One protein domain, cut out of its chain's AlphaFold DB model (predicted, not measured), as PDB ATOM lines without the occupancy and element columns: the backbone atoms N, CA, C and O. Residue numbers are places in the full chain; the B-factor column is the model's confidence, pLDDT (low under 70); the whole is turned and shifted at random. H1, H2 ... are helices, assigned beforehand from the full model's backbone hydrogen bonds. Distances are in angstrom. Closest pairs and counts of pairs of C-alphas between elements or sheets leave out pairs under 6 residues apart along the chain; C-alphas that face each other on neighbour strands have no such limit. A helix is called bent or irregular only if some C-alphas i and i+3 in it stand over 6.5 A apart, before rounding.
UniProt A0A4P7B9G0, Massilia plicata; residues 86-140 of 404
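What this domain is: This is residues 86 to 140 of the 404 residues of a protein of Massilia plicata (UniProt A0A4P7B9G0). One helix, H1, makes the core, with H2 crossing over one side of it and the very short H3 packed on another side. H1 and H2 run the same way, and a long loop, residues 107 to 118, leads from the end of H1 back to the start of H2. The printed part has 55 residues with three named helices, in the order H1, H2, H3, and no named strand. The class is all helix, though under half of the residues, 27 of 55, are in named elements. The whole is compact, with a radius of gyration of the C-alphas of 11.0 A and spans of 31 by 24 by 16 A.

Where its parts are: The printed part begins at Arg 86, and residues 86 to 93 come before the first named helix. H1, the longest helix, holds residues 94 to 106; it begins at C-alpha 94, at (117.794, 187.037, 161.823), and measures 18.7 A from first to last C-alpha. After it come residues 107 to 118, with no named element. H2 holds residues 119 to 128 and measures 15.0 A; its C-alpha 119 is at (113.925, 178.400, 168.897). H2 is irregular, but only just: C-alphas 120 and 123 are 6.8 A apart. H3 holds residues 134 to 137, measures 5.9 A, and ends at C-alpha 137, at (106.709, 193.939, 159.331).

How they stand to each other: H1 touches both H2 and H3. The closest C-alphas of H1 and H2 are those of Lys 96 and Leu 119, 6.9 A apart. The two helices run the same way at a steep tilt of 58 degrees, and their centres are 10.1 A apart; the line of H2 is a rough one. The closest C-alphas of H1 and H3 are those of Ile 98 and Trp 135, 5.9 A apart, with the centres 9.8 A apart. H2 and H3 are apart, though they follow each other in the chain. In H1 every O i to N i+4 pair is within hydrogen-bond range; in H2 4 of 6 are, and H3 is too short for such a pair.

The domain as a whole: The two C-alphas farthest apart are those of Asp 88 and Lys 109, at 31.5 A, and the first and last printed C-alphas, of Arg 86 and Thr 140, are 16.7 A apart. The printed part has no cut. The link from H1 to H2, of 12 residues, is long; the link from H2 to H3, of 5 residues, is tight. The mean pLDDT of the printed part is 81.3, and confidence is low, under 70, at residues 86 to 92 and 114 to 115 of the model.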
ATOM      1  N   ARG A  86     122.004 181.729 157.781       36.34
ATOM      2  CA  ARG A  86     122.076 180.357 158.305       36.34
ATOM      3  C   ARG A  86     123.234 180.271 159.289       36.34
ATOM      4  O   ARG A  86     124.388 180.421 158.899       36.34
ATOM      5  N   GLY A  87     122.887 180.102 160.560       33.81
ATOM      6  CA  GLY A  87     123.826 179.785 161.625       33.81
ATOM      7  C   GLY A  87     123.636 178.328 162.013       33.81
ATOM      8  O   GLY A  87     122.549 177.958 162.466       33.81
ATOM      9  N   ASP A  88     124.680 177.530 161.823       34.78
ATOM     10  CA  ASP A  88     124.815 176.231 162.467       34.78
ATOM     11  C   ASP A  88     125.240 176.477 163.919       34.78
ATOM     12  O   ASP A  88     126.213 177.178 164.186       34.78
ATOM     13  N   GLY A  89     124.483 175.930 164.872       38.28
ATOM     14  CA  GLY A  89     124.821 175.953 166.297       38.28
ATOM     15  C   GLY A  89     124.504 177.266 167.030       38.28
ATOM     16  O   GLY A  89     125.161 178.289 166.878       38.28
ATOM     17  N   ALA A  90     123.499 177.212 167.908       38.06
ATOM     18  CA  ALA A  90     123.164 178.187 168.960       38.06
ATOM     19  C   ALA A  90     122.738 179.625 168.570       38.06
ATOM     20  O   ALA A  90     122.093 180.282 169.387       38.06
ATOM     21  N   SER A  91     122.984 180.120 167.351       46.84
ATOM     22  CA  SER A  91     122.524 181.453 166.916       46.84
ATOM     23  C   SER A  91     121.581 181.368 165.709       46.84
ATOM     24  O   SER A  91     121.986 181.293 164.555       46.84
ATOM     25  N   GLY A  92     120.270 181.354 165.974       62.75
ATOM     26  CA  GLY A  92     119.244 181.312 164.924       62.75
ATOM     27  C   GLY A  92     119.358 182.471 163.920       62.75
ATOM     28  O   GLY A  92     119.901 183.531 164.245       62.75
ATOM     29  N   SER A  93     118.819 182.281 162.708       77.25
ATOM     30  CA  SER A  93     118.751 183.308 161.653       77.25
ATOM     31  C   SER A  93     118.149 184.629 162.156       77.25
ATOM     32  O   SER A  93     117.447 184.663 163.169       77.25
ATOM     33  N   LEU A  94     118.377 185.741 161.442       84.25
ATOM     34  CA  LEU A  94     117.794 187.037 161.823       84.25
ATOM     35  C   LEU A  94     116.263 186.968 161.983       84.25
ATOM     36  O   LEU A  94     115.727 187.538 162.928       84.25
ATOM     37  N   VAL A  95     115.580 186.203 161.127       86.56
ATOM     38  CA  VAL A  95     114.135 185.938 161.238       86.56
ATOM     39  C   VAL A  95     113.796 185.257 162.565       86.56
ATOM     40  O   VAL A  95     112.904 185.719 163.271       86.56
ATOM     41  N   LYS A  96     114.548 184.220 162.963       86.50
ATOM     42  CA  LYS A  96     114.366 183.552 164.262       86.50
ATOM     43  C   LYS A  96     114.587 184.512 165.435       86.50
ATOM     44  O   LYS A  96     113.850 184.462 166.412       86.50
ATOM     45  N   ARG A  97     115.548 185.437 165.332       86.50
ATOM     46  CA  ARG A  97     115.772 186.463 166.368       86.50
ATOM     47  C   ARG A  97     114.611 187.455 166.471       86.50
ATOM     48  O   ARG A  97     114.195 187.764 167.583       86.50
ATOM     49  N   ILE A  98     114.056 187.902 165.342       89.94
ATOM     50  CA  ILE A  98     112.863 188.765 165.323       89.94
ATOM     51  C   ILE A  98     111.660 188.022 165.919       89.94
ATOM     52  O   ILE A  98     110.977 188.556 166.789       89.94
ATOM     53  N   ASN A  99     111.442 186.771 165.510       91.12
ATOM     54  CA  ASN A  99     110.397 185.905 166.055       91.12
ATOM     55  C   ASN A  99     110.524 185.750 167.574       91.12
ATOM     56  O   ASN A  99     109.541 185.927 168.288       91.12
ATOM     57  N   ASN A 100     111.735 185.523 168.083       89.25
ATOM     58  CA  ASN A 100     111.996 185.467 169.519       89.25
ATOM     59  C   ASN A 100     111.600 186.771 170.238       89.25
ATOM     60  O   ASN A 100     110.971 186.735 171.294       89.25
ATOM     61  N   SER A 101     111.916 187.934 169.659       89.69
ATOM     62  CA  SER A 101     111.490 189.229 170.206       89.69
ATOM     63  C   SER A 101     109.967 189.390 170.210       89.69
ATOM     64  O   SER A 101     109.415 189.896 171.187       89.69
ATOM     65  N   ILE A 102     109.278 188.929 169.162       91.56
ATOM     66  CA  ILE A 102     107.808 188.943 169.078       91.56
ATOM     67  C   ILE A 102     107.200 188.042 170.157       91.56
ATOM     68  O   ILE A 102     106.295 188.474 170.871       91.56
ATOM     69  N   VAL A 103     107.723 186.825 170.323       90.81
ATOM     70  CA  VAL A 103     107.290 185.890 171.370       90.81
ATOM     71  C   VAL A 103     107.488 186.508 172.751       90.81
ATOM     72  O   VAL A 103     106.549 186.569 173.540       90.81
ATOM     73  N   ARG A 104     108.675 187.065 173.028       88.69
ATOM     74  CA  ARG A 104     108.975 187.726 174.306       88.69
ATOM     75  C   ARG A 104     108.055 188.917 174.583       88.69
ATOM     76  O   ARG A 104     107.672 189.127 175.728       88.69
ATOM     77  N   LYS A 105     107.687 189.693 173.560       90.44
ATOM     78  CA  LYS A 105     106.756 190.824 173.705       90.44
ATOM     79  C   LYS A 105     105.347 190.367 174.098       90.44
ATOM     80  O   LYS A 105     104.656 191.093 174.806       90.44
ATOM     81  N   ASN A 106     104.931 189.179 173.660       91.19
ATOM     82  CA  ASN A 106     103.591 188.647 173.910       91.19
ATOM     83  C   ASN A 106     103.530 187.606 175.041       91.19
ATOM     84  O   ASN A 106     102.435 187.166 175.376       91.19
ATOM     85  N   SER A 107     104.656 187.243 175.666       88.69
ATOM     86  CA  SER A 107     104.730 186.133 176.629       88.69
ATOM     87  C   SER A 107     103.723 186.253 177.773       88.69
ATOM     88  O   SER A 107     102.969 185.317 178.021       88.69
ATOM     89  N   LYS A 108     103.625 187.439 178.391       88.06
ATOM     90  CA  LYS A 108     102.646 187.720 179.455       88.06
ATOM     91  C   LYS A 108     101.202 187.553 178.979       88.06
ATOM     92  O   LYS A 108     100.390 186.966 179.679       88.06
ATOM     93  N   LYS A 109     100.888 188.053 177.779       90.94
ATOM     94  CA  LYS A 109      99.543 187.963 177.182       90.94
ATOM     95  C   LYS A 109      99.170 186.519 176.840       90.94
ATOM     96  O   LYS A 109      97.997 186.170 176.851       90.94
ATOM     97  N   TRP A 110     100.159 185.696 176.514       92.00
ATOM     98  CA  TRP A 110      99.977 184.292 176.154       92.00
ATOM     99  C   TRP A 110     100.031 183.337 177.348       92.00
ATOM    100  O   TRP A 110      99.881 182.136 177.143       92.00
ATOM    101  N   GLY A 111     100.232 183.848 178.569       89.19
ATOM    102  CA  GLY A 111     100.357 183.018 179.768       89.19
ATOM    103  C   GLY A 111     101.572 182.090 179.724       89.19
ATOM    104  O   GLY A 111     101.507 180.986 180.247       89.19
ATOM    105  N   LEU A 112     102.647 182.500 179.044       85.81
ATOM    106  CA  LEU A 112     103.889 181.734 179.006       85.81
ATOM    107  C   LEU A 112     104.713 182.013 180.262       85.81
ATOM    108  O   LEU A 112     104.843 183.171 180.670       85.81
ATOM    109  N   ASP A 113     105.313 180.960 180.813       77.31
ATOM    110  CA  ASP A 113     106.261 181.058 181.921       77.31
ATOM    111  C   ASP A 113     107.427 182.002 181.583       77.31
ATOM    112  O   ASP A 113     107.756 182.247 180.419       77.31
ATOM    113  N   SER A 114     108.095 182.531 182.609       62.09
ATOM    114  CA  SER A 114     109.183 183.520 182.495       62.09
ATOM    115  C   SER A 114     110.459 183.012 181.797       62.09
ATOM    116  O   SER A 114     111.442 183.752 181.698       62.09
ATOM    117  N   GLY A 115     110.453 181.777 181.289       69.62
ATOM    118  CA  GLY A 115     111.578 181.134 180.620       69.62
ATOM    119  C   GLY A 115     111.698 181.453 179.120       69.62
ATOM    120  O   GLY A 115     110.724 181.816 178.454       69.62
ATOM    121  N   PRO A 116     112.905 181.315 178.542       73.94
ATOM    122  CA  PRO A 116     113.100 181.448 177.105       73.94
ATOM    123  C   PRO A 116     112.408 180.304 176.351       73.94
ATOM    124  O   PRO A 116     112.663 179.131 176.612       73.94
ATOM    125  N   VAL A 117     111.580 180.642 175.359       80.00
ATOM    126  CA  VAL A 117     110.978 179.647 174.459       80.00
ATOM    127  C   VAL A 117     112.052 179.124 173.495       80.00
ATOM    128  O   VAL A 117     112.634 179.937 172.762       80.00
ATOM    129  N   PRO A 118     112.312 177.800 173.436       83.31
ATOM    130  CA  PRO A 118     113.289 177.223 172.515       83.31
ATOM    131  C   PRO A 118     113.011 177.623 171.065       83.31
ATOM    132  O   PRO A 118     111.865 177.579 170.625       83.31
ATOM    133  N   LEU A 119     114.056 177.954 170.295       75.88
ATOM    134  CA  LEU A 119     113.925 178.400 168.897       75.88
ATOM    135  C   LEU A 119     113.088 177.440 168.031       75.88
ATOM    136  O   LEU A 119     112.349 177.898 167.166       75.88
ATOM    137  N   ALA A 120     113.185 176.131 168.277       76.31
ATOM    138  CA  ALA A 120     112.426 175.107 167.557       76.31
ATOM    139  C   ALA A 120     110.910 175.156 167.832       76.31
ATOM    140  O   ALA A 120     110.123 174.775 166.975       76.31
ATOM    141  N   ALA A 121     110.490 175.658 168.998       83.50
ATOM    142  CA  ALA A 121     109.082 175.760 169.385       83.50
ATOM    143  C   ALA A 121     108.436 177.097 168.970       83.50
ATOM    144  O   ALA A 121     107.213 177.238 169.007       83.50
ATOM    145  N   GLN A 122     109.240 178.091 168.574       84.69
ATOM    146  CA  GLN A 122     108.755 179.445 168.286       84.69
ATOM    147  C   GLN A 122     107.843 179.502 167.061       84.69
ATOM    148  O   GLN A 122     106.875 180.258 167.070       84.69
ATOM    149  N   GLU A 123     108.125 178.718 166.020       85.38
ATOM    150  CA  GLU A 123     107.321 178.713 164.793       85.38
ATOM    151  C   GLU A 123     105.903 178.191 165.057       85.38
ATOM    152  O   GLU A 123     104.932 178.870 164.724       85.38
ATOM    153  N   SER A 124     105.773 177.056 165.752       89.56
ATOM    154  CA  SER A 124     104.475 176.494 166.155       89.56
ATOM    155  C   SER A 124     103.708 177.424 167.096       89.56
ATOM    156  O   SER A 124     102.495 177.585 166.968       89.56
ATOM    157  N   LEU A 125     104.411 178.084 168.021       91.56
ATOM    158  CA  LEU A 125     103.807 179.049 168.937       91.56
ATOM    159  C   LEU A 125     103.272 180.280 168.193       91.56
ATOM    160  O   LEU A 125     102.143 180.699 168.428       91.56
ATOM    161  N   LEU A 126     104.055 180.846 167.274       93.25
ATOM    162  CA  LEU A 126     103.605 181.961 166.442       93.25
ATOM    163  C   LEU A 126     102.420 181.551 165.563       93.25
ATOM    164  O   LEU A 126     101.481 182.332 165.432       93.25
ATOM    165  N   ALA A 127     102.421 180.330 165.022       93.44
ATOM    166  CA  ALA A 127     101.296 179.796 164.259       93.44
ATOM    167  C   ALA A 127     100.017 179.684 165.102       93.44
ATOM    168  O   ALA A 127      98.961 180.120 164.643       93.44
ATOM    169  N   LYS A 128     100.115 179.212 166.355       94.44
ATOM    170  CA  LYS A 128      98.983 179.125 167.300       94.44
ATOM    171  C   LYS A 128      98.262 180.464 167.487       94.44
ATOM    172  O   LYS A 128      97.047 180.482 167.647       94.44
ATOM    173  N   TYR A 129      98.996 181.574 167.451       94.25
ATOM    174  CA  TYR A 129      98.437 182.922 167.607       94.25
ATOM    175  C   TYR A 129      98.254 183.675 166.278       94.25
ATOM    176  O   TYR A 129      98.002 184.877 166.294       94.25
ATOM    177  N   GLY A 130      98.390 183.005 165.126       94.06
ATOM    178  CA  GLY A 130      98.220 183.628 163.807       94.06
ATOM    179  C   GLY A 130      99.322 184.628 163.428       94.06
ATOM    180  O   GLY A 130      99.112 185.489 162.578       94.06
ATOM    181  N   MET A 131     100.502 184.537 164.045       94.12
ATOM    182  CA  MET A 131     101.609 185.498 163.919       94.12
ATOM    183  C   MET A 131     102.819 184.960 163.136       94.12
ATOM    184  O   MET A 131     103.891 185.564 163.168       94.12
ATOM    185  N   THR A 132     102.674 183.862 162.386       90.62
ATOM    186  CA  THR A 132     103.764 183.214 161.619       90.62
ATOM    187  C   THR A 132     104.539 184.180 160.712       90.62
ATOM    188  O   THR A 132     105.749 184.051 160.538       90.62
ATOM    189  N   ASN A 133     103.854 185.171 160.134       90.75
ATOM    190  CA  ASN A 133     104.431 186.133 159.190       90.75
ATOM    191  C   ASN A 133     104.696 187.522 159.796       90.75
ATOM    192  O   ASN A 133     105.066 188.441 159.065       90.75
ATOM    193  N   GLU A 134     104.525 187.692 161.108       91.44
ATOM    194  CA  GLU A 134     104.601 189.004 161.760       91.44
ATOM    195  C   GLU A 134     105.999 189.635 161.650       91.44
ATOM    196  O   GLU A 134     106.134 190.852 161.513       91.44
ATOM    197  N   TRP A 135     107.055 188.815 161.607       90.88
ATOM    198  CA  TRP A 135     108.433 189.282 161.416       90.88
ATOM    199  C   TRP A 135     108.624 190.112 160.141       90.88
ATOM    200  O   TRP A 135     109.480 190.999 160.105       90.88
ATOM    201  N   LYS A 136     107.807 189.874 159.107       89.06
ATOM    202  CA  LYS A 136     107.902 190.578 157.823       89.06
ATOM    203  C   LYS A 136     107.511 192.061 157.919       89.06
ATOM    204  O   LYS A 136     107.721 192.801 156.961       89.06
ATOM    205  N   LYS A 137     106.936 192.510 159.044       88.38
ATOM    206  CA  LYS A 137     106.709 193.939 159.331       88.38
ATOM    207  C   LYS A 137     108.009 194.689 159.648       88.38
ATOM    208  O   LYS A 137     108.077 195.892 159.450       88.38
ATOM    209  N   TYR A 138     109.036 193.976 160.113       88.88
ATOM    210  CA  TYR A 138     110.297 194.562 160.588       88.88
ATOM    211  C   TYR A 138     111.453 194.369 159.606       88.88
ATOM    212  O   TYR A 138     112.427 195.123 159.624       88.88
ATOM    213  N   LEU A 139     111.362 193.335 158.766       91.88
ATOM    214  CA  LEU A 139     112.424 192.937 157.857       91.88
ATOM    215  C   LEU A 139     111.863 192.621 156.472       91.88
ATOM    216  O   LEU A 139     111.067 191.697 156.306       91.88
ATOM    217  N   THR A 140     112.359 193.348 155.474       92.81
ATOM    218  CA  THR A 140     112.138 193.055 154.056       92.81
ATOM    219  C   THR A 140     113.483 192.742 153.412       92.81
ATOM    220  O   THR A 140     114.397 193.561 153.460       92.81
TER     221      THR A 140